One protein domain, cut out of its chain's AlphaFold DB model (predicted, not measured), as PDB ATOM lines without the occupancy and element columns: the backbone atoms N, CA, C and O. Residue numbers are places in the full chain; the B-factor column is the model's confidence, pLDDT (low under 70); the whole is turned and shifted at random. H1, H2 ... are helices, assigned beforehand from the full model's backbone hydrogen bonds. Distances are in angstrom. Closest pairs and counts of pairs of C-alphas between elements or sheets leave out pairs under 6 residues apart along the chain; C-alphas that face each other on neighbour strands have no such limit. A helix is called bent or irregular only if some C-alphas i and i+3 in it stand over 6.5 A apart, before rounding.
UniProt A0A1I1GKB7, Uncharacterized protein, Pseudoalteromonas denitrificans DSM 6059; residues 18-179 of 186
ATOM      1  N   LYS A  18     147.959 197.281 191.554       83.38
ATOM      2  CA  LYS A  18     148.914 197.492 190.459       83.38
ATOM      3  C   LYS A  18     148.932 196.286 189.532       83.38
ATOM      4  O   LYS A  18     148.886 196.477 188.322       83.38
ATOM      5  N   VAL A  19     148.921 195.068 190.076       85.81
ATOM      6  CA  VAL A  19     148.776 193.828 189.291       85.81
ATOM      7  C   VAL A  19     147.539 193.911 188.393       85.81
ATOM      8  O   VAL A  19     147.628 193.646 187.196       85.81
ATOM      9  N   ILE A  20     146.406 194.381 188.930       87.00
ATOM     10  CA  ILE A  20     145.164 194.579 188.161       87.00
ATOM     11  C   ILE A  20     145.349 195.602 187.029       87.00
ATOM     12  O   ILE A  20     144.892 195.362 185.911       87.00
ATOM     13  N   VAL A  21     146.033 196.722 187.286       89.00
ATOM     14  CA  VAL A  21     146.338 197.721 186.245       89.00
ATOM     15  C   VAL A  21     147.190 197.106 185.134       89.00
ATOM     16  O   VAL A  21     146.866 197.284 183.964       89.00
ATOM     17  N   HIS A  22     148.221 196.330 185.474       89.69
ATOM     18  CA  HIS A  22     149.063 195.656 184.482       89.69
ATOM     19  C   HIS A  22     148.288 194.635 183.644       89.69
ATOM     20  O   HIS A  22     148.453 194.603 182.426       89.69
ATOM     21  N   ILE A  23     147.398 193.854 184.263       91.62
ATOM     22  CA  ILE A  23     146.485 192.949 183.547       91.62
ATOM     23  C   ILE A  23     145.606 193.742 182.574       91.62
ATOM     24  O   ILE A  23     145.506 193.381 181.403       91.62
ATOM     25  N   GLY A  24     145.022 194.857 183.025       91.50
ATOM     26  CA  GLY A  24     144.236 195.751 182.171       91.50
ATOM     27  C   GLY A  24     145.041 196.303 180.990       91.50
ATOM     28  O   GLY A  24     144.552 196.299 179.861       91.50
ATOM     29  N   CYS A  25     146.292 196.710 181.219       92.50
ATOM     30  CA  CYS A  25     147.201 197.160 180.164       92.50
ATOM     31  C   CYS A  25     147.520 196.052 179.154       92.50
ATOM     32  O   CYS A  25     147.516 196.323 177.956       92.50
ATOM     33  N   ILE A  26     147.762 194.816 179.607       93.62
ATOM     34  CA  ILE A  26     147.983 193.665 178.717       93.62
ATOM     35  C   ILE A  26     146.751 193.437 177.847       93.62
ATOM     36  O   ILE A  26     146.871 193.368 176.628       93.62
ATOM     37  N   VAL A  27     145.563 193.379 178.450       93.62
ATOM     38  CA  VAL A  27     144.312 193.188 177.707       93.62
ATOM     39  C   VAL A  27     144.146 194.284 176.652       93.62
ATOM     40  O   VAL A  27     143.937 193.976 175.481       93.62
ATOM     41  N   ALA A  28     144.313 195.554 177.033       93.25
ATOM     42  CA  ALA A  28     144.223 196.680 176.107       93.25
ATOM     43  C   ALA A  28     145.247 196.587 174.963       93.25
ATOM     44  O   ALA A  28     144.895 196.845 173.814       93.25
ATOM     45  N   LEU A  29     146.484 196.174 175.257       93.50
ATOM     46  CA  LEU A  29     147.525 195.980 174.251       93.50
ATOM     47  C   LEU A  29     147.154 194.870 173.265       93.50
ATOM     48  O   LEU A  29     147.298 195.067 172.061       93.50
ATOM     49  N   TYR A  30     146.636 193.736 173.744       93.25
ATOM     50  CA  TYR A  30     146.160 192.664 172.867       93.25
ATOM     51  C   TYR A  30     145.050 193.184 171.953       93.25
ATOM     52  O   TYR A  30     145.155 193.032 170.738       93.25
ATOM     53  N   PHE A  31     144.026 193.852 172.487       92.62
ATOM     54  CA  PHE A  31     142.959 194.429 171.660       92.62
ATOM     55  C   PHE A  31     143.499 195.427 170.630       92.62
ATOM     56  O   PHE A  31     143.192 195.315 169.447       92.62
ATOM     57  N   PHE A  32     144.345 196.365 171.051       92.88
ATOM     58  CA  PHE A  32     144.920 197.362 170.154       92.88
ATOM     59  C   PHE A  32     145.712 196.714 169.012       92.88
ATOM     60  O   PHE A  32     145.477 197.014 167.845       92.88
ATOM     61  N   MET A  33     146.593 195.765 169.329       91.69
ATOM     62  CA  MET A  33     147.389 195.075 168.316       91.69
ATOM     63  C   MET A  33     146.514 194.279 167.340       91.69
ATOM     64  O   MET A  33     146.762 194.333 166.142       91.69
ATOM     65  N   ASN A  34     145.480 193.589 167.829       88.50
ATOM     66  CA  ASN A  34     144.614 192.740 167.004       88.50
ATOM     67  C   ASN A  34     143.630 193.512 166.115       88.50
ATOM     68  O   ASN A  34     143.276 193.020 165.053       88.50
ATOM     69  N   PHE A  35     143.152 194.680 166.554       88.38
ATOM     70  CA  PHE A  35     142.117 195.427 165.826       88.38
ATOM     71  C   PHE A  35     142.643 196.649 165.074       88.38
ATOM     72  O   PHE A  35     141.958 197.143 164.182       88.38
ATOM     73  N   VAL A  36     143.819 197.165 165.442       88.88
ATOM     74  CA  VAL A  36     144.347 198.422 164.890       88.88
ATOM     75  C   VAL A  36     145.635 198.211 164.103       88.88
ATOM     76  O   VAL A  36     145.838 198.884 163.098       88.88
ATOM     77  N   VAL A  37     146.515 197.314 164.558       90.19
ATOM     78  CA  VAL A  37     147.890 197.228 164.039       90.19
ATOM     79  C   VAL A  37     148.091 196.052 163.090       90.19
ATOM     80  O   VAL A  37     148.727 196.219 162.054       90.19
ATOM     81  N   LEU A  38     147.602 194.869 163.457       90.44
ATOM     82  CA  LEU A  38     147.890 193.625 162.752       90.44
ATOM     83  C   LEU A  38     146.662 193.135 161.991       90.44
ATOM     84  O   LEU A  38     145.605 192.921 162.579       90.44
ATOM     85  N   ASP A  39     146.841 192.856 160.705       90.12
ATOM     86  CA  ASP A  39     145.930 192.019 159.938       90.12
ATOM     87  C   ASP A  39     146.296 190.546 160.155       90.12
ATOM     88  O   ASP A  39     147.228 190.002 159.557       90.12
ATOM     89  N   LEU A  40     145.555 189.890 161.045       88.94
ATOM     90  CA  LEU A  40     145.802 188.502 161.433       88.94
ATOM     91  C   LEU A  40     145.522 187.491 160.312       88.94
ATOM     92  O   LEU A  40     145.917 186.329 160.451       88.94
ATOM     93  N   ALA A  41     144.840 187.894 159.232       87.44
ATOM     94  CA  ALA A  41     144.644 187.037 158.066       87.44
ATOM     95  C   ALA A  41     145.952 186.851 157.277       87.44
ATOM     96  O   ALA A  41     146.123 185.852 156.579       87.44
ATOM     97  N   ILE A  42     146.897 187.785 157.422       89.06
ATOM     98  CA  ILE A  42     148.225 187.710 156.819       89.06
ATOM     99  C   ILE A  42     149.158 186.957 157.773       89.06
ATOM    100  O   ILE A  42     149.461 187.419 158.878       89.06
ATOM    101  N   ILE A  43     149.657 185.796 157.333       88.88
ATOM    102  CA  ILE A  43     150.462 184.894 158.171       88.88
ATOM    103  C   ILE A  43     151.731 185.563 158.715       88.88
ATOM    104  O   ILE A  43     152.094 185.337 159.872       88.88
ATOM    105  N   GLU A  44     152.382 186.435 157.943       89.62
ATOM    106  CA  GLU A  44     153.541 187.201 158.405       89.62
ATOM    107  C   GLU A  44     153.183 188.141 159.558       89.62
ATOM    108  O   GLU A  44     153.889 188.167 160.566       89.62
ATOM    109  N   GLN A  45     152.079 188.885 159.452       91.12
ATOM    110  CA  GLN A  45     151.666 189.826 160.497       91.12
ATOM    111  C   GLN A  45     151.202 189.096 161.758       91.12
ATOM    112  O   GLN A  45     151.554 189.496 162.869       91.12
ATOM    113  N   ARG A  46     150.507 187.965 161.601       90.88
ATOM    114  CA  ARG A  46     150.188 187.062 162.714       90.88
ATOM    115  C   ARG A  46     151.449 186.559 163.420       90.88
ATOM    116  O   ARG A  46     151.502 186.544 164.647       90.88
ATOM    117  N   SER A  47     152.481 186.199 162.658       92.19
ATOM    118  CA  SER A  47     153.774 185.756 163.196       92.19
ATOM    119  C   SER A  47     154.484 186.864 163.966       92.19
ATOM    120  O   SER A  47     154.948 186.630 165.081       92.19
ATOM    121  N   ILE A  48     154.484 188.095 163.445       92.06
ATOM    122  CA  ILE A  48     154.978 189.277 164.169       92.06
ATOM    123  C   ILE A  48     154.221 189.454 165.491       92.06
ATOM    124  O   ILE A  48     154.851 189.622 166.535       92.06
ATOM    125  N   GLY A  49     152.888 189.361 165.467       92.88
ATOM    126  CA  GLY A  49     152.054 189.434 166.669       92.88
ATOM    127  C   GLY A  49     152.432 188.391 167.715       92.88
ATOM    128  O   GLY A  49     152.653 188.738 168.877       92.88
ATOM    129  N   PHE A  50     152.597 187.131 167.298       93.44
ATOM    130  CA  PHE A  50     153.048 186.059 168.184       93.44
ATOM    131  C   PHE A  50     154.393 186.389 168.836       93.44
ATOM    132  O   PHE A  50     154.505 186.324 170.059       93.44
ATOM    133  N   TYR A  51     155.404 186.774 168.050       93.50
ATOM    134  CA  TYR A  51     156.733 187.073 168.585       93.50
ATOM    135  C   TYR A  51     156.717 188.268 169.543       93.50
ATOM    136  O   TYR A  51     157.356 188.204 170.589       93.50
ATOM    137  N   LEU A  52     155.938 189.317 169.252       93.06
ATOM    138  CA  LEU A  52     155.783 190.470 170.144       93.06
ATOM    139  C   LEU A  52     155.163 190.079 171.492       93.06
ATOM    140  O   LEU A  52     155.701 190.422 172.548       93.06
ATOM    141  N   PHE A  53     154.059 189.331 171.481       94.81
ATOM    142  CA  PHE A  53     153.406 188.876 172.712       94.81
ATOM    143  C   PHE A  53     154.238 187.831 173.472       94.81
ATOM    144  O   PHE A  53     154.229 187.793 174.708       94.81
ATOM    145  N   PHE A  54     155.007 187.008 172.757       93.62
ATOM    146  CA  PHE A  54     155.974 186.098 173.359       93.62
ATOM    147  C   PHE A  54     157.108 186.862 174.051       93.62
ATOM    148  O   PHE A  54     157.398 186.594 175.217       93.62
ATOM    149  N   SER A  55     157.688 187.877 173.404       92.94
ATOM    150  CA  SER A  55     158.675 188.761 174.036       92.94
ATOM    151  C   SER A  55     158.106 189.465 175.267       92.94
ATOM    152  O   SER A  55     158.789 189.544 176.286       92.94
ATOM    153  N   LEU A  56     156.844 189.903 175.227       92.62
ATOM    154  CA  LEU A  56     156.167 190.468 176.396       92.62
ATOM    155  C   LEU A  56     156.083 189.463 177.558       92.62
ATOM    156  O   LEU A  56     156.359 189.828 178.701       92.62
ATOM    157  N   SER A  57     155.778 188.190 177.274       91.00
ATOM    158  CA  SER A  57     155.800 187.120 178.286       91.00
ATOM    159  C   SER A  57     157.183 186.954 178.913       91.00
ATOM    160  O   SER A  57     157.286 186.802 180.129       91.00
ATOM    161  N   LEU A  58     158.250 187.026 178.111       90.38
ATOM    162  CA  LEU A  58     159.626 186.942 178.611       90.38
ATOM    163  C   LEU A  58     160.009 188.144 179.484       90.38
ATOM    164  O   LEU A  58     160.688 187.966 180.495       90.38
ATOM    165  N   ILE A  59     159.551 189.352 179.140       89.75
ATOM    166  CA  ILE A  59     159.768 190.557 179.957       89.75
ATOM    167  C   ILE A  59     159.130 190.377 181.339       89.75
ATOM    168  O   ILE A  59     159.790 190.598 182.355       89.75
ATOM    169  N   TYR A  60     157.875 189.918 181.393       87.81
ATOM    170  CA  TYR A  60     157.199 189.666 182.667       87.81
ATOM    171  C   TYR A  60     157.812 188.501 183.452       87.81
ATOM    172  O   TYR A  60     157.887 188.583 184.674       87.81
ATOM    173  N   LEU A  61     158.320 187.463 182.779       86.12
ATOM    174  CA  LEU A  61     159.077 186.387 183.428       86.12
ATOM    175  C   LEU A  61     160.367 186.899 184.083       86.12
ATOM    176  O   LEU A  61     160.726 186.473 185.179       86.12
ATOM    177  N   GLY A  62     161.085 187.804 183.414       83.38
ATOM    178  CA  GLY A  62     162.261 188.455 183.991       83.38
ATOM    179  C   GLY A  62     161.897 189.329 185.194       83.38
ATOM    180  O   GLY A  62     162.615 189.339 186.193       83.38
ATOM    181  N   ALA A  63     160.755 190.017 185.122       81.06
ATOM    182  CA  ALA A  63     160.260 190.878 186.192       81.06
ATOM    183  C   ALA A  63     159.708 190.110 187.408       81.06
ATOM    184  O   ALA A  63     159.773 190.633 188.519       81.06
ATOM    185  N   SER A  64     159.201 188.882 187.236       74.38
ATOM    186  CA  SER A  64     158.638 188.078 188.335       74.38
ATOM    187  C   SER A  64     159.689 187.493 189.286       74.38
ATOM    188  O   SER A  64     159.349 187.072 190.385       74.38
ATOM    189  N   LYS A  65     160.978 187.485 188.911       61.28
ATOM    190  CA  LYS A  65     162.065 186.848 189.688       61.28
ATOM    191  C   LYS A  65     163.079 187.813 190.324       61.28
ATOM    192  O   LYS A  65     164.167 187.373 190.682       61.28
ATOM    193  N   ALA A  66     162.792 189.110 190.448       52.88
ATOM    194  CA  ALA A  66     163.803 190.122 190.808       52.88
ATOM    195  C   ALA A  66     164.218 190.152 192.310       52.88
ATOM    196  O   ALA A  66     163.371 190.447 193.156       52.88
ATOM    197  N   PRO A  67     165.520 189.986 192.671       52.50
ATOM    198  CA  PRO A  67     166.042 190.248 194.022       52.50
ATOM    199  C   PRO A  67     166.802 191.597 194.182       52.50
ATOM    200  O   PRO A  67     167.751 191.910 193.466       52.50
ATOM    201  N   ALA A  68     166.393 192.333 195.227       44.25
ATOM    202  CA  ALA A  68     167.027 193.355 196.091       44.25
ATOM    203  C   ALA A  68     167.664 194.688 195.603       44.25
ATOM    204  O   ALA A  68     167.485 195.660 196.334       44.25
ATOM    205  N   TYR A  69     168.383 194.829 194.480       47.06
ATOM    206  CA  TYR A  69     169.227 196.046 194.280       47.06
ATOM    207  C   TYR A  69     168.778 197.091 193.241       47.06
ATOM    208  O   TYR A  69     169.496 198.058 192.994       47.06
ATOM    209  N   SER A  70     167.576 196.994 192.680       44.91
ATOM    210  CA  SER A  70     167.088 197.944 191.670       44.91
ATOM    211  C   SER A  70     165.585 198.191 191.828       44.91
ATOM    212  O   SER A  70     164.798 197.259 191.780       44.91
ATOM    213  N   PHE A  71     165.044 199.389 192.025       39.88
ATOM    214  CA  PHE A  71     165.561 200.736 192.250       39.88
ATOM    215  C   PHE A  71     164.411 201.446 192.997       39.88
ATOM    216  O   PHE A  71     163.317 201.550 192.459       39.88
ATOM    217  N   MET A  72     164.626 201.862 194.247       42.06
ATOM    218  CA  MET A  72     163.766 202.778 195.022       42.06
ATOM    219  C   MET A  72     162.230 202.571 194.967       42.06
ATOM    220  O   MET A  72     161.507 203.204 194.206       42.06
ATOM    221  N   SER A  73     161.729 201.831 195.962       45.84
ATOM    222  CA  SER A  73     160.357 201.861 196.504       45.84
ATOM    223  C   SER A  73     159.219 201.292 195.631       45.84
ATOM    224  O   SER A  73     158.927 201.775 194.546       45.84
ATOM    225  N   LYS A  74     158.493 200.317 196.207       48.03
ATOM    226  CA  LYS A  74     157.306 199.603 195.683       48.03
ATOM    227  C   LYS A  74     157.590 198.435 194.720       48.03
ATOM    228  O   LYS A  74     157.146 198.447 193.576       48.03
ATOM    229  N   GLN A  75     158.222 197.376 195.238       51.59
ATOM    230  CA  GLN A  75     158.202 196.050 194.609       51.59
ATOM    231  C   GLN A  75     156.749 195.582 194.425       51.59
ATOM    232  O   GLN A  75     155.944 195.675 195.352       51.59
ATOM    233  N   THR A  76     156.409 195.153 193.214       57.75
ATOM    234  CA  THR A  76     155.155 194.460 192.898       57.75
ATOM    235  C   THR A  76     155.581 193.088 192.413       57.75
ATOM    236  O   THR A  76     156.450 193.013 191.545       57.75
ATOM    237  N   ASP A  77     155.039 192.029 193.002       70.06
ATOM    238  CA  ASP A  77     155.250 190.686 192.486       70.06
ATOM    239  C   ASP A  77     154.503 190.565 191.150       70.06
ATOM    240  O   ASP A  77     153.277 190.683 191.092       70.06
ATOM    241  N   TYR A  78     155.255 190.433 190.058       78.06
ATOM    242  CA  TYR A  78     154.697 190.309 188.712       78.06
ATOM    243  C   TYR A  78     154.388 188.859 188.336       78.06
ATOM    244  O   TYR A  78     153.977 188.617 187.202       78.06
ATOM    245  N   GLU A  79     154.543 187.894 189.248       85.38
ATOM    246  CA  GLU A  79     154.189 186.495 189.000       85.38
ATOM    247  C   GLU A  79     152.742 186.325 188.498       85.38
ATOM    248  O   GLU A  79     152.576 185.740 187.423       85.38
ATOM    249  N   PRO A  80     151.699 186.926 189.114       87.94
ATOM    250  CA  PRO A  80     150.333 186.795 188.601       87.94
ATOM    251  C   PRO A  80     150.161 187.412 187.204       87.94
ATOM    252  O   PRO A  80     149.403 186.906 186.377       87.94
ATOM    253  N   VAL A  81     150.885 188.501 186.919       90.19
ATOM    254  CA  VAL A  81     150.860 189.178 185.613       90.19
ATOM    255  C   VAL A  81     151.523 188.313 184.542       90.19
ATOM    256  O   VAL A  81     150.999 188.192 183.437       90.19
ATOM    257  N   PHE A  82     152.645 187.672 184.874       91.12
ATOM    258  CA  PHE A  82     153.323 186.713 184.008       91.12
ATOM    259  C   PHE A  82     152.426 185.507 183.697       91.12
ATOM    260  O   PHE A  82     152.256 185.161 182.527       91.12
ATOM    261  N   LEU A  83     151.811 184.908 184.723       91.56
ATOM    262  CA  LEU A  83     150.902 183.767 184.574       91.56
ATOM    263  C   LEU A  83     149.698 184.120 183.689       91.56
ATOM    264  O   LEU A  83     149.358 183.363 182.775       91.56
ATOM    265  N   PHE A  84     149.104 185.300 183.902       94.56
ATOM    266  CA  PHE A  84     148.032 185.818 183.055       94.56
ATOM    267  C   PHE A  84     148.492 186.039 181.610       94.56
ATOM    268  O   PHE A  84     147.812 185.600 180.687       94.56
ATOM    269  N   ASN A  85     149.640 186.689 181.393       94.75
ATOM    270  CA  ASN A  85     150.132 186.979 180.047       94.75
ATOM    271  C   ASN A  85     150.464 185.701 179.269       94.75
ATOM    272  O   ASN A  85     150.116 185.589 178.096       94.75
ATOM    273  N   GLY A  86     151.093 184.721 179.925       94.31
ATOM    274  CA  GLY A  86     151.365 183.412 179.333       94.31
ATOM    275  C   GLY A  86     150.077 182.705 178.919       94.31
ATOM    276  O   GLY A  86     149.969 182.226 177.793       94.31
ATOM    277  N   PHE A  87     149.057 182.723 179.783       96.50
ATOM    278  CA  PHE A  87     147.736 182.206 179.434       96.50
ATOM    279  C   PHE A  87     147.097 182.964 178.257       96.50
ATOM    280  O   PHE A  87     146.620 182.334 177.313       96.50
ATOM    281  N   ALA A  88     147.110 184.299 178.286       96.44
ATOM    282  CA  ALA A  88     146.530 185.142 177.244       96.44
ATOM    283  C   ALA A  88     147.205 184.922 175.885       96.44
ATOM    284  O   ALA A  88     146.513 184.796 174.879       96.44
ATOM    285  N   LEU A  89     148.538 184.814 175.851       96.50
ATOM    286  CA  LEU A  89     149.303 184.446 174.659       96.50
ATOM    287  C   LEU A  89     148.877 183.081 174.121       96.50
ATOM    288  O   LEU A  89     148.580 182.966 172.935       96.50
ATOM    289  N   SER A  90     148.830 182.058 174.976       96.94
ATOM    290  CA  SER A  90     148.464 180.708 174.555       96.94
ATOM    291  C   SER A  90     147.040 180.630 174.010       96.94
ATOM    292  O   SER A  90     146.806 179.996 172.982       96.94
ATOM    293  N   LEU A  91     146.090 181.293 174.678       96.56
ATOM    294  CA  LEU A  91     144.703 181.362 174.231       96.56
ATOM    295  C   LEU A  91     144.588 182.132 172.914       96.56
ATOM    296  O   LEU A  91     143.922 181.665 171.993       96.56
ATOM    297  N   TRP A  92     145.251 183.284 172.812       95.50
ATOM    298  CA  TRP A  92     145.293 184.078 171.588       95.50
ATOM    299  C   TRP A  92     145.836 183.256 170.418       95.50
ATOM    300  O   TRP A  92     145.189 183.175 169.378       95.50
ATOM    301  N   PHE A  93     146.965 182.573 170.616       94.81
ATOM    302  CA  PHE A  93     147.595 181.746 169.593       94.81
ATOM    303  C   PHE A  93     146.647 180.643 169.106       94.81
ATOM    304  O   PHE A  93     146.377 180.558 167.908       94.81
ATOM    305  N   ALA A  94     146.044 179.888 170.031       94.75
ATOM    306  CA  ALA A  94     145.068 178.849 169.707       94.75
ATOM    307  C   ALA A  94     143.837 179.396 168.961       94.75
ATOM    308  O   ALA A  94     143.400 178.809 167.974       94.75
ATOM    309  N   ILE A  95     143.285 180.537 169.388       93.62
ATOM    310  CA  ILE A  95     142.135 181.166 168.720       93.62
ATOM    311  C   ILE A  95     142.500 181.607 167.299       93.62
ATOM    312  O   ILE A  95     141.728 181.366 166.374       93.62
ATOM    313  N   THR A  96     143.659 182.243 167.109       92.38
ATOM    314  CA  THR A  96     144.074 182.704 165.774       92.38
ATOM    315  C   THR A  96     144.328 181.552 164.810       92.38
ATOM    316  O   THR A  96     143.980 181.666 163.638       92.38
ATOM    317  N   ASP A  97     144.869 180.439 165.299       92.31
ATOM    318  CA  ASP A  97     145.077 179.224 164.509       92.31
ATOM    319  C   ASP A  97     143.749 178.534 164.148       92.31
ATOM    320  O   ASP A  97     143.582 178.026 163.042       92.31
ATOM    321  N   LEU A  98     142.763 178.587 165.051       92.00
ATOM    322  CA  LEU A  98     141.430 178.025 164.826       92.00
ATOM    323  C   LEU A  98     140.579 178.846 163.845       92.00
ATOM    324  O   LEU A  98     139.902 178.274 162.994       92.00
ATOM    325  N   ILE A  99     140.553 180.174 163.998       89.75
ATOM    326  CA  ILE A  99     139.649 181.061 163.241       89.75
ATOM    327  C   ILE A  99     140.228 181.435 161.875       89.75
ATOM    328  O   ILE A  99     139.472 181.620 160.922       89.75
ATOM    329  N   LEU A 100     141.553 181.550 161.764       84.12
ATOM    330  CA  LEU A 100     142.240 181.982 160.543       84.12
ATOM    331  C   LEU A 100     143.163 180.870 160.026       84.12
ATOM    332  O   LEU A 100     144.373 181.087 159.898       84.12
ATOM    333  N   PRO A 101     142.638 179.660 159.747       66.81
ATOM    334  CA  PRO A 101     143.473 178.559 159.306       66.81
ATOM    335  C   PRO A 101     144.111 178.920 157.963       66.81
ATOM    336  O   PRO A 101     143.434 179.149 156.963       66.81
ATOM    337  N   THR A 102     145.439 178.937 157.928       66.62
ATOM    338  CA  THR A 102     146.229 179.134 156.700       66.62
ATOM    339  C   THR A 102     146.403 177.830 155.910       66.62
ATOM    340  O   THR A 102     147.192 177.773 154.974       66.62
ATOM    341  N   GLY A 103     145.674 176.778 156.295       72.75
ATOM    342  CA  GLY A 103     145.676 175.461 155.661       72.75
ATOM    343  C   GLY A 103     145.007 174.412 156.547       72.75
ATOM    344  O   GLY A 103     143.933 173.914 156.224       72.75
ATOM    345  N   SER A 104     145.614 174.112 157.696       81.31
ATOM    346  CA  SER A 104     145.064 173.200 158.703       81.31
ATOM    347  C   SER A 104     145.405 173.674 160.115       81.31
ATOM    348  O   SER A 104     146.335 174.458 160.295       81.31
ATOM    349  N   ILE A 105     144.632 173.225 161.104       91.69
ATOM    350  CA  ILE A 105     144.853 173.546 162.519       91.69
ATOM    351  C   ILE A 105     146.171 172.908 162.980       91.69
ATOM    352  O   ILE A 105     146.478 171.775 162.608       91.69
ATOM    353  N   SER A 106     146.947 173.589 163.820       93.69
ATOM    354  CA  SER A 106     148.221 173.073 164.314       93.69
ATOM    355  C   SER A 106     148.093 172.328 165.643       93.69
ATOM    356  O   SER A 106     147.584 172.851 166.638       93.69
ATOM    357  N   LYS A 107     148.693 171.133 165.736       95.56
ATOM    358  CA  LYS A 107     148.876 170.433 167.023       95.56
ATOM    359  C   LYS A 107     149.769 171.217 167.985       95.56
ATOM    360  O   LYS A 107     149.630 171.076 169.200       95.56
ATOM    361  N   PHE A 108     150.661 172.069 167.471       94.69
ATOM    362  CA  PHE A 108     151.509 172.904 168.318       94.69
ATOM    363  C   PHE A 108     150.706 173.954 169.089       94.69
ATOM    364  O   PHE A 108     151.051 174.250 170.232       94.69
ATOM    365  N   SER A 109     149.601 174.452 168.530       94.88
ATOM    366  CA  SER A 109     148.670 175.332 169.242       94.88
ATOM    367  C   SER A 109     148.080 174.641 170.470       94.88
ATOM    368  O   SER A 109     148.039 175.235 171.545       94.88
ATOM    369  N   GLY A 110     147.738 173.351 170.361       95.38
ATOM    370  CA  GLY A 110     147.318 172.524 171.497       95.38
ATOM    371  C   GLY A 110     148.400 172.390 172.574       95.38
ATOM    372  O   GLY A 110     148.111 172.532 173.763       95.38
ATOM    373  N   VAL A 111     149.663 172.181 172.179       95.88
ATOM    374  CA  VAL A 111     150.803 172.112 173.118       95.88
ATOM    375  C   VAL A 111     150.985 173.436 173.859       95.88
ATOM    376  O   VAL A 111     151.055 173.454 175.088       95.88
ATOM    377  N   VAL A 112     151.024 174.551 173.128       95.44
ATOM    378  CA  VAL A 112     151.148 175.897 173.707       95.44
ATOM    379  C   VAL A 112     149.968 176.198 174.638       95.44
ATOM    380  O   VAL A 112     150.157 176.794 175.705       95.44
ATOM    381  N   LEU A 113     148.764 175.741 174.286       96.50
ATOM    382  CA  LEU A 113     147.572 175.896 175.111       96.50
ATOM    383  C   LEU A 113     147.662 175.122 176.427       96.50
ATOM    384  O   LEU A 113     147.306 175.684 177.459       96.50
ATOM    385  N   ILE A 114     148.207 173.899 176.438       96.31
ATOM    386  CA  ILE A 114     148.449 173.141 177.681       96.31
ATOM    387  C   ILE A 114     149.334 173.937 178.650       96.31
ATOM    388  O   ILE A 114     148.995 174.056 179.827       96.31
ATOM    389  N   PHE A 115     150.431 174.529 178.171       93.19
ATOM    390  CA  PHE A 115     151.271 175.390 179.013       93.19
ATOM    391  C   PHE A 115     150.505 176.618 179.523       93.19
ATOM    392  O   PHE A 115     150.610 176.972 180.698       93.19
ATOM    393  N   GLY A 116     149.666 177.213 178.674       95.12
ATOM    394  CA  GLY A 116     148.774 178.305 179.060       95.12
ATOM    395  C   GLY A 116     147.775 177.916 180.152       95.12
ATOM    396  O   GLY A 116     147.504 178.725 181.034       95.12
ATOM    397  N   ILE A 117     147.262 176.681 180.148       96.25
ATOM    398  CA  ILE A 117     146.333 176.173 181.173       96.25
ATOM    399  C   ILE A 117     147.002 176.120 182.549       96.25
ATOM    400  O   ILE A 117     146.366 176.478 183.541       96.25
ATOM    401  N   PHE A 118     148.280 175.738 182.629       92.81
ATOM    402  CA  PHE A 118     149.031 175.818 183.888       92.81
ATOM    403  C   PHE A 118     149.170 177.267 184.371       92.81
ATOM    404  O   PHE A 118     148.959 177.536 185.554       92.81
ATOM    405  N   GLY A 119     149.441 178.202 183.453       91.00
ATOM    406  CA  GLY A 119     149.435 179.640 183.745       91.00
ATOM    407  C   GLY A 119     148.082 180.117 184.283       91.00
ATOM    408  O   GLY A 119     148.014 180.752 185.332       91.00
ATOM    409  N   ALA A 120     146.990 179.728 183.622       94.31
ATOM    410  CA  ALA A 120     145.630 180.049 184.047       94.31
ATOM    411  C   ALA A 120     145.308 179.485 185.431       94.31
ATOM    412  O   ALA A 120     144.682 180.164 186.238       94.31
ATOM    413  N   PHE A 121     145.729 178.251 185.721       92.44
ATOM    414  CA  PHE A 121     145.507 177.629 187.020       92.44
ATOM    415  C   PHE A 121     146.182 178.415 188.147       92.44
ATOM    416  O   PHE A 121     145.509 178.753 189.120       92.44
ATOM    417  N   GLY A 122     147.466 178.756 187.990       88.25
ATOM    418  CA  GLY A 122     148.189 179.575 188.967       88.25
ATOM    419  C   GLY A 122     147.533 180.944 189.155       88.25
ATOM    420  O   GLY A 122     147.158 181.308 190.267       88.25
ATOM    421  N   PHE A 123     147.250 181.639 188.052       91.31
ATOM    422  CA  PHE A 123     146.601 182.949 188.091       91.31
ATOM    423  C   PHE A 123     145.213 182.915 188.761       91.31
ATOM    424  O   PHE A 123     144.873 183.789 189.560       91.31
ATOM    425  N   LEU A 124     144.395 181.897 188.481       92.50
ATOM    426  CA  LEU A 124     143.072 181.750 189.096       92.50
ATOM    427  C   LEU A 124     143.162 181.420 190.590       92.50
ATOM    428  O   LEU A 124     142.271 181.811 191.345       92.50
ATOM    429  N   ILE A 125     144.207 180.736 191.051       88.75
ATOM    430  CA  ILE A 125     144.437 180.561 192.490       88.75
ATOM    431  C   ILE A 125     144.712 181.919 193.145       88.75
ATOM    432  O   ILE A 125     144.056 182.254 194.134       88.75
ATOM    433  N   ASP A 126     145.590 182.731 192.554       87.50
ATOM    434  CA  ASP A 126     145.941 184.055 193.079       87.50
ATOM    435  C   ASP A 126     144.729 184.993 193.146       87.50
ATOM    436  O   ASP A 126     144.500 185.667 194.154       87.50
ATOM    437  N   ILE A 127     143.882 184.980 192.113       89.31
ATOM    438  CA  ILE A 127     142.609 185.716 192.110       89.31
ATOM    439  C   ILE A 127     141.640 185.170 193.166       89.31
ATOM    440  O   ILE A 127     140.927 185.940 193.811       89.31
ATOM    441  N   GLY A 128     141.615 183.856 193.392       88.44
ATOM    442  CA  GLY A 128     140.806 183.249 194.448       88.44
ATOM    443  C   GLY A 128     141.198 183.764 195.834       88.44
ATOM    444  O   GLY A 128     140.324 184.151 196.617       88.44
ATOM    445  N   TYR A 129     142.501 183.847 196.111       86.25
ATOM    446  CA  TYR A 129     143.026 184.441 197.342       86.25
ATOM    447  C   TYR A 129     142.732 185.940 197.445       86.25
ATOM    448  O   TYR A 129     142.338 186.402 198.516       86.25
ATOM    449  N   TYR A 130     142.820 186.681 196.339       86.75
ATOM    450  CA  TYR A 130     142.420 188.089 196.296       86.75
ATOM    451  C   TYR A 130     140.954 188.291 196.681       86.75
ATOM    452  O   TYR A 130     140.641 189.137 197.520       86.75
ATOM    453  N   ILE A 131     140.044 187.495 196.112       87.69
ATOM    454  CA  ILE A 131     138.607 187.572 196.408       87.69
ATOM    455  C   ILE A 131     138.338 187.226 197.874       87.69
ATOM    456  O   ILE A 131     137.581 187.946 198.530       87.69
ATOM    457  N   ARG A 132     138.957 186.154 198.388       88.50
ATOM    458  CA  ARG A 132     138.873 185.759 199.802       88.50
ATOM    459  C   ARG A 132     139.259 186.926 200.710       88.50
ATOM    460  O   ARG A 132     138.485 187.309 201.587       88.50
ATOM    461  N   ASP A 133     140.427 187.516 200.467       86.50
ATOM    462  CA  ASP A 133     140.976 188.585 201.302       86.50
ATOM    463  C   ASP A 133     140.121 189.857 201.235       86.50
ATOM    464  O   ASP A 133     139.857 190.476 202.266       86.50
ATOM    465  N   LYS A 134     139.607 190.211 200.049       85.50
ATOM    466  CA  LYS A 134     138.672 191.335 199.849       85.50
ATOM    467  C   LYS A 134     137.349 191.162 200.588       85.50
ATOM    468  O   LYS A 134     136.780 192.155 201.035       85.50
ATOM    469  N   LYS A 135     136.840 189.931 200.676       86.88
ATOM    470  CA  LYS A 135     135.589 189.613 201.381       86.88
ATOM    471  C   LYS A 135     135.777 189.401 202.883       86.88
ATOM    472  O   LYS A 135     134.788 189.351 203.605       86.88
ATOM    473  N   GLY A 136     137.020 189.293 203.355       84.50
ATOM    474  CA  GLY A 136     137.319 188.968 204.750       84.50
ATOM    475  C   GLY A 136     136.929 187.536 205.132       84.50
ATOM    476  O   GLY A 136     136.667 187.269 206.302       84.50
ATOM    477  N   GLU A 137     136.860 186.628 204.157       82.94
ATOM    478  CA  GLU A 137     136.501 185.221 204.363       82.94
ATOM    479  C   GLU A 137     137.744 184.382 204.726       82.94
ATOM    480  O   GLU A 137     138.877 184.755 204.421       82.94
ATOM    481  N   LEU A 138     137.547 183.244 205.403       81.50
ATOM    482  CA  LEU A 138     138.642 182.318 205.745       81.50
ATOM    483  C   LEU A 138     139.059 181.446 204.555       81.50
ATOM    484  O   LEU A 138     140.240 181.138 204.402       81.50
ATOM    485  N   ASP A 139     138.101 181.111 203.694       86.12
ATOM    486  CA  ASP A 139     138.272 180.203 202.564       86.12
ATOM    487  C   ASP A 139     137.909 180.887 201.243       86.12
ATOM    488  O   ASP A 139     137.125 181.835 201.204       86.12
ATOM    489  N   ILE A 140     138.467 180.391 200.135       87.06
ATOM    490  CA  ILE A 140     138.073 180.836 198.793       87.06
ATOM    491  C   ILE A 140     136.606 180.437 198.553       87.06
ATOM    492  O   ILE A 140     136.254 179.274 198.788       87.06
ATOM    493  N   PRO A 141     135.750 181.339 198.030       89.75
ATOM    494  CA  PRO A 141     134.344 181.035 197.803       89.75
ATOM    495  C   PRO A 141     134.148 179.749 196.992       89.75
ATOM    496  O   PRO A 141     134.680 179.600 195.891       89.75
ATOM    497  N   ARG A 142     133.308 178.830 197.482       91.19
ATOM    498  CA  ARG A 142     133.052 177.543 196.810       91.19
ATOM    499  C   ARG A 142     132.599 177.708 195.356       91.19
ATOM    500  O   ARG A 142     133.055 176.970 194.488       91.19
ATOM    501  N   ASN A 143     131.736 178.690 195.084       92.31
ATOM    502  CA  ASN A 143     131.247 178.977 193.731       92.31
ATOM    503  C   ASN A 143     132.387 179.359 192.779       92.31
ATOM    504  O   ASN A 143     132.374 178.951 191.621       92.31
ATOM    505  N   TYR A 144     133.391 180.087 193.279       93.00
ATOM    506  CA  TYR A 144     134.582 180.435 192.512       93.00
ATOM    507  C   TYR A 144     135.390 179.182 192.163       93.00
ATOM    508  O   TYR A 144     135.662 178.938 190.995       93.00
ATOM    509  N   LEU A 145     135.673 178.323 193.151       92.44
ATOM    510  CA  LEU A 145     136.407 177.071 192.922       92.44
ATOM    511  C   LEU A 145     135.701 176.148 191.920       92.44
ATOM    512  O   LEU A 145     136.355 175.517 191.091       92.44
ATOM    513  N   ILE A 146     134.369 176.063 191.986       95.12
ATOM    514  CA  ILE A 146     133.568 175.291 191.028       95.12
ATOM    515  C   ILE A 146     133.709 175.881 189.617       95.12
ATOM    516  O   ILE A 146     133.993 175.137 188.679       95.12
ATOM    517  N   ALA A 147     133.571 177.201 189.467       95.06
ATOM    518  CA  ALA A 147     133.731 177.875 188.181       95.06
ATOM    519  C   ALA A 147     135.139 177.676 187.595       95.06
ATOM    520  O   ALA A 147     135.266 177.305 186.430       95.06
ATOM    521  N   THR A 148     136.191 177.824 188.410       93.88
ATOM    522  CA  THR A 148     137.585 177.570 188.016       93.88
ATOM    523  C   THR A 148     137.777 176.148 187.491       93.88
ATOM    524  O   THR A 148     138.414 175.959 186.460       93.88
ATOM    525  N   ARG A 149     137.195 175.136 188.148       94.38
ATOM    526  CA  ARG A 149     137.292 173.736 187.697       94.38
ATOM    527  C   ARG A 149     136.628 173.517 186.343       94.38
ATOM    528  O   ARG A 149     137.232 172.890 185.480       94.38
ATOM    529  N   TYR A 150     135.413 174.033 186.150       97.19
ATOM    530  CA  TYR A 150     134.719 173.913 184.865       97.19
ATOM    531  C   TYR A 150     135.454 174.647 183.747       97.19
ATOM    532  O   TYR A 150     135.581 174.109 182.652       97.19
ATOM    533  N   PHE A 151     135.987 175.833 184.038       97.06
ATOM    534  CA  PHE A 151     136.802 176.587 183.096       97.06
ATOM    535  C   PHE A 151     138.056 175.810 182.674       97.06
ATOM    536  O   PHE A 151     138.293 175.632 181.485       97.06
ATOM    537  N   LEU A 152     138.827 175.278 183.627       95.94
ATOM    538  CA  LEU A 152     140.033 174.502 183.315       95.94
ATOM    539  C   LEU A 152     139.703 173.212 182.559       95.94
ATOM    540  O   LEU A 152     140.402 172.871 181.611       95.94
ATOM    541  N   LEU A 153     138.617 172.525 182.926       97.12
ATOM    542  CA  LEU A 153     138.153 171.340 182.205       97.12
ATOM    543  C   LEU A 153     137.796 171.675 180.752       97.12
ATOM    544  O   LEU A 153     138.228 170.971 179.841       97.12
ATOM    545  N   PHE A 154     137.054 172.762 180.534       97.25
ATOM    546  CA  PHE A 154     136.744 173.253 179.193       97.25
ATOM    547  C   PHE A 154     138.022 173.541 178.399       97.25
ATOM    548  O   PHE A 154     138.145 173.090 177.265       97.25
ATOM    549  N   MET A 155     139.001 174.216 179.004       97.50
ATOM    550  CA  MET A 155     140.271 174.525 178.347       97.50
ATOM    551  C   MET A 155     141.070 173.270 177.974       97.50
ATOM    552  O   MET A 155     141.671 173.231 176.905       97.50
ATOM    553  N   VAL A 156     141.058 172.229 178.814       96.75
ATOM    554  CA  VAL A 156     141.707 170.941 178.504       96.75
ATOM    555  C   VAL A 156     141.011 170.243 177.336       96.75
ATOM    556  O   VAL A 156     141.690 169.751 176.437       96.75
ATOM    557  N   ILE A 157     139.675 170.230 177.309       97.31
ATOM    558  CA  ILE A 157     138.904 169.686 176.177       97.31
ATOM    559  C   ILE A 157     139.214 170.479 174.904       97.31
ATOM    560  O   ILE A 157     139.454 169.891 173.850       97.31
ATOM    561  N   PHE A 158     139.267 171.807 175.012       95.88
ATOM    562  CA  PHE A 158     139.600 172.689 173.903       95.88
ATOM    563  C   PHE A 158     141.018 172.436 173.377       95.88
ATOM    564  O   PHE A 158     141.196 172.323 172.172       95.88
ATOM    565  N   ALA A 159     142.013 172.232 174.244       96.75
ATOM    566  CA  ALA A 159     143.348 171.804 173.823       96.75
ATOM    567  C   ALA A 159     143.330 170.418 173.156       96.75
ATOM    568  O   ALA A 159     143.996 170.216 172.143       96.75
ATOM    569  N   GLY A 160     142.527 169.485 173.680       96.62
ATOM    570  CA  GLY A 160     142.311 168.152 173.111       96.62
ATOM    571  C   GLY A 160     141.854 168.183 171.651       96.62
ATOM    572  O   GLY A 160     142.340 167.392 170.846       96.62
ATOM    573  N   TYR A 161     140.994 169.140 171.294       95.75
ATOM    574  CA  TYR A 161     140.524 169.333 169.921       95.75
ATOM    575  C   TYR A 161     141.678 169.549 168.923       95.75
ATOM    576  O   TYR A 161     141.715 168.887 167.888       95.75
ATOM    577  N   PHE A 162     142.682 170.367 169.267       95.75
ATOM    578  CA  PHE A 162     143.858 170.592 168.410       95.75
ATOM    579  C   PHE A 162     144.676 169.315 168.184       95.75
ATOM    580  O   PHE A 162     145.245 169.133 167.114       95.75
ATOM    581  N   PHE A 163     144.743 168.407 169.163       96.00
ATOM    582  CA  PHE A 163     145.493 167.154 169.016       96.00
ATOM    583  C   PHE A 163     144.789 166.121 168.136       96.00
ATOM    584  O   PHE A 163     145.471 165.299 167.509       96.00
ATOM    585  N   ILE A 164     143.455 166.161 168.113       95.50
ATOM    586  CA  ILE A 164     142.607 165.271 167.316       95.50
ATOM    587  C   ILE A 164     142.578 165.744 165.861       95.50
ATOM    588  O   ILE A 164     142.924 164.968 164.976       95.50
ATOM    589  N   GLU A 165     142.230 167.012 165.630       93.75
ATOM    590  CA  GLU A 165     141.996 167.559 164.283       93.75
ATOM    591  C   GLU A 165     143.250 168.149 163.626       93.75
ATOM    592  O   GLU A 165     143.293 168.328 162.411       93.75
ATOM    593  N   GLY A 166     144.264 168.505 164.416       92.44
ATOM    594  CA  GLY A 166     145.401 169.259 163.907       92.44
ATOM    595  C   GLY A 166     146.445 168.422 163.170       92.44
ATOM    596  O   GLY A 166     146.478 167.195 163.253       92.44
ATOM    597  N   ASN A 167     147.392 169.112 162.538       93.88
ATOM    598  CA  ASN A 167     148.610 168.551 161.953       93.88
ATOM    599  C   ASN A 167     149.867 169.095 162.648       93.88
ATOM    600  O   ASN A 167     149.835 170.116 163.335       93.88
ATOM    601  N   TRP A 168     151.001 168.412 162.482       93.06
ATOM    602  CA  TRP A 168     152.298 168.841 163.026       93.06
ATOM    603  C   TRP A 168     152.982 169.889 162.138       93.06
ATOM    604  O   TRP A 168     154.162 169.776 161.815       93.06
ATOM    605  N   GLU A 169     152.236 170.917 161.751       90.62
ATOM    606  CA  GLU A 169     152.738 172.052 160.978       90.62
ATOM    607  C   GLU A 169     152.766 173.285 161.873       90.62
ATOM    608  O   GLU A 169     151.803 173.574 162.583       90.62
ATOM    609  N   TRP A 170     153.891 173.996 161.895       88.31
ATOM    610  CA  TRP A 170     154.007 175.231 162.665       88.31
ATOM    611  C   TRP A 170     153.267 176.358 161.926       88.31
ATOM    612  O   TRP A 170     153.608 176.636 160.777       88.31
ATOM    613  N   PRO A 171     152.269 177.025 162.538       85.25
ATOM    614  CA  PRO A 171     151.361 177.925 161.820       85.25
ATOM    615  C   PRO A 171     151.921 179.349 161.654       85.25
ATOM    616  O   PRO A 171     151.164 180.288 161.384       85.25
ATOM    617  N   LEU A 172     153.232 179.534 161.844       89.38
ATOM    618  CA  LEU A 172     153.910 180.827 161.794       89.38
ATOM    619  C   LEU A 172     155.135 180.786 160.883       89.38
ATOM    620  O   LEU A 172     155.804 179.763 160.738       89.38
ATOM    621  N   VAL A 173     155.450 181.947 160.323       91.38
ATOM    622  CA  VAL A 173     156.669 182.195 159.559       91.38
ATOM    623  C   VAL A 173     157.838 182.376 160.523       91.38
ATOM    624  O   VAL A 173     157.706 183.054 161.540       91.38
ATOM    625  N   ASP A 174     158.987 181.794 160.182       88.19
ATOM    626  CA  ASP A 174     160.223 181.934 160.950       88.19
ATOM    627  C   ASP A 174     160.629 183.413 161.096       88.19
ATOM    628  O   ASP A 174     160.633 184.184 160.128       88.19
ATOM    629  N   ILE A 175     161.020 183.802 162.311       86.81
ATOM    630  CA  ILE A 175     161.483 185.149 162.639       86.81
ATOM    631  C   ILE A 175     162.645 185.605 161.748       86.81
ATOM    632  O   ILE A 175     162.699 186.778 161.383       86.81
ATOM    633  N   ILE A 176     163.541 184.700 161.337       87.75
ATOM    634  CA  ILE A 176     164.677 185.038 160.462       87.75
ATOM    635  C   ILE A 176     164.174 185.491 159.090       87.75
ATOM    636  O   ILE A 176     164.656 186.487 158.547       87.75
ATOM    637  N   VAL A 177     163.171 184.796 158.549       87.62
ATOM    638  CA  VAL A 177     162.562 185.138 157.257       87.62
ATOM    639  C   VAL A 177     161.902 186.509 157.346       87.62
ATOM    640  O   VAL A 177     162.136 187.353 156.481       87.62
ATOM    641  N   ILE A 178     161.156 186.769 158.422       86.81
ATOM    642  CA  ILE A 178     160.504 188.064 158.659       86.81
ATOM    643  C   ILE A 178     161.544 189.187 158.709       86.81
ATOM    644  O   ILE A 178     161.443 190.149 157.950       86.81
ATOM    645  N   VAL A 179     162.571 189.056 159.553       85.62
ATOM    646  CA  VAL A 179     163.625 190.074 159.692       85.62
ATOM    647  C   VAL A 179     164.337 190.305 158.360       85.62
ATOM    648  O   VAL A 179     164.577 191.453 157.993       85.62
TER     649      VAL A 179
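This is residues 18 to 179 of the 186 residues of an uncharacterized protein of Pseudoalteromonas denitrificans DSM 6059 (UniProt A0A1I1GKB7). Five long helices run mostly lengthwise: the longest, H4, lies between H5 on one side and H3 on the other, and beyond H3 come H1 and H2, which with H3 make a triangular up-and-down bundle. H3 is in the middle and crosses H4 slantwise; the link after H5 passes back across one end of the helices to the short H6 beside H2, and residues 68 to 74 stick out as a loop at the opposite end. The printed part has 162 residues, with six named helices in the order H1 H2 H3 H4 H5 H6 and no named strand, and its class is all helix. It is compact, with a radius of gyration of the C-alphas of 17.5 A and spans of 51 by 40 by 27 A.

H4, residues 107 to 135, has a kink of 25 degrees near residue 118. It touches H5, residues 142 to 165, at a shallow tilt of 6 degrees, opposite ways; their closest C-alphas, those of Gly 110 and Ala 159, are 4.7 A apart, and the two form a helical hairpin. H4 also touches H3, residues 79 to 99, opposite ways at a steep tilt of 42 degrees; this too is a helical hairpin, with the closest C-alphas, those of Phe 87 and Gly 116, 4.1 A apart. H3 is the hub, touching three other helices. H3 and H5 are near each other, with 7 pairs of C-alphas within 10 A. H2, residues 43 to 64, touches H3 at a shallow tilt of 14 degrees, opposite ways; the closest C-alphas of this helical hairpin, those of Ser 64 and Glu 79, are 4.8 A apart. H1, residues 18 to 37, touches H3 with residues 19 to 26 alone, the same way at a shallow tilt of 24 degrees; their closest C-alphas, those of Ile 23 and Val 81, are 6.1 A apart. H1 and H2 are close but not clearly touching, and run opposite ways at a shallow tilt of 12 degrees; their closest C-alphas, those of Met 33 and Gly 49, are 7.5 A apart. H1, H2 and H3 are a bundle, up and down, each running against the one before it in the chain. H6, residues 175 to 179, touches H2 at residues 44 to 51 alone; their closest C-alphas, those of Glu 44 and Ile 178, are 7.0 A apart. Among the pairs that are apart are H1 and H4, H2 and H5, and H5 and H6. In H1, H2, H3, H4 and H6 every O i to N i+4 pair is within hydrogen-bond range; in H5 18 of 20 are.

H4 runs 41.5 A from its first to its last C-alpha, from C-alpha 107 at (148.876, 170.433, 167.023) to C-alpha 135 at (135.589, 189.613, 201.381). By the same measure H5, from Arg 142 to Glu 165, is 35.2 A long, H2, from Ile 43 to Ser 64, 31.4 A, and H3, from Glu 79 to Ile 99, 30.1 A. H1 begins at C-alpha 18, at (148.914, 197.492, 190.459), and is 26.4 A long to Val 37; it is neither bent nor irregular, but only just: C-alphas 34 and 37 are 6.3 A apart. H6, 6.1 A long, ends at C-alpha 179, at (163.625, 190.074, 159.692).

The two C-alphas farthest apart, those of Leu 138 and Val 177, are 54.1 A apart. The printed part has no cut. The link from H2 to H3, residues 65 to 78, is long, and its residues 68 to 74 stand free; the link from H1 to H2 is tight, and those from H3 to H4, H4 to H5 and H5 to H6 are short. The mean pLDDT of the printed part is 87.6, and residues 65 to 76 and 101 to 102 are under 70.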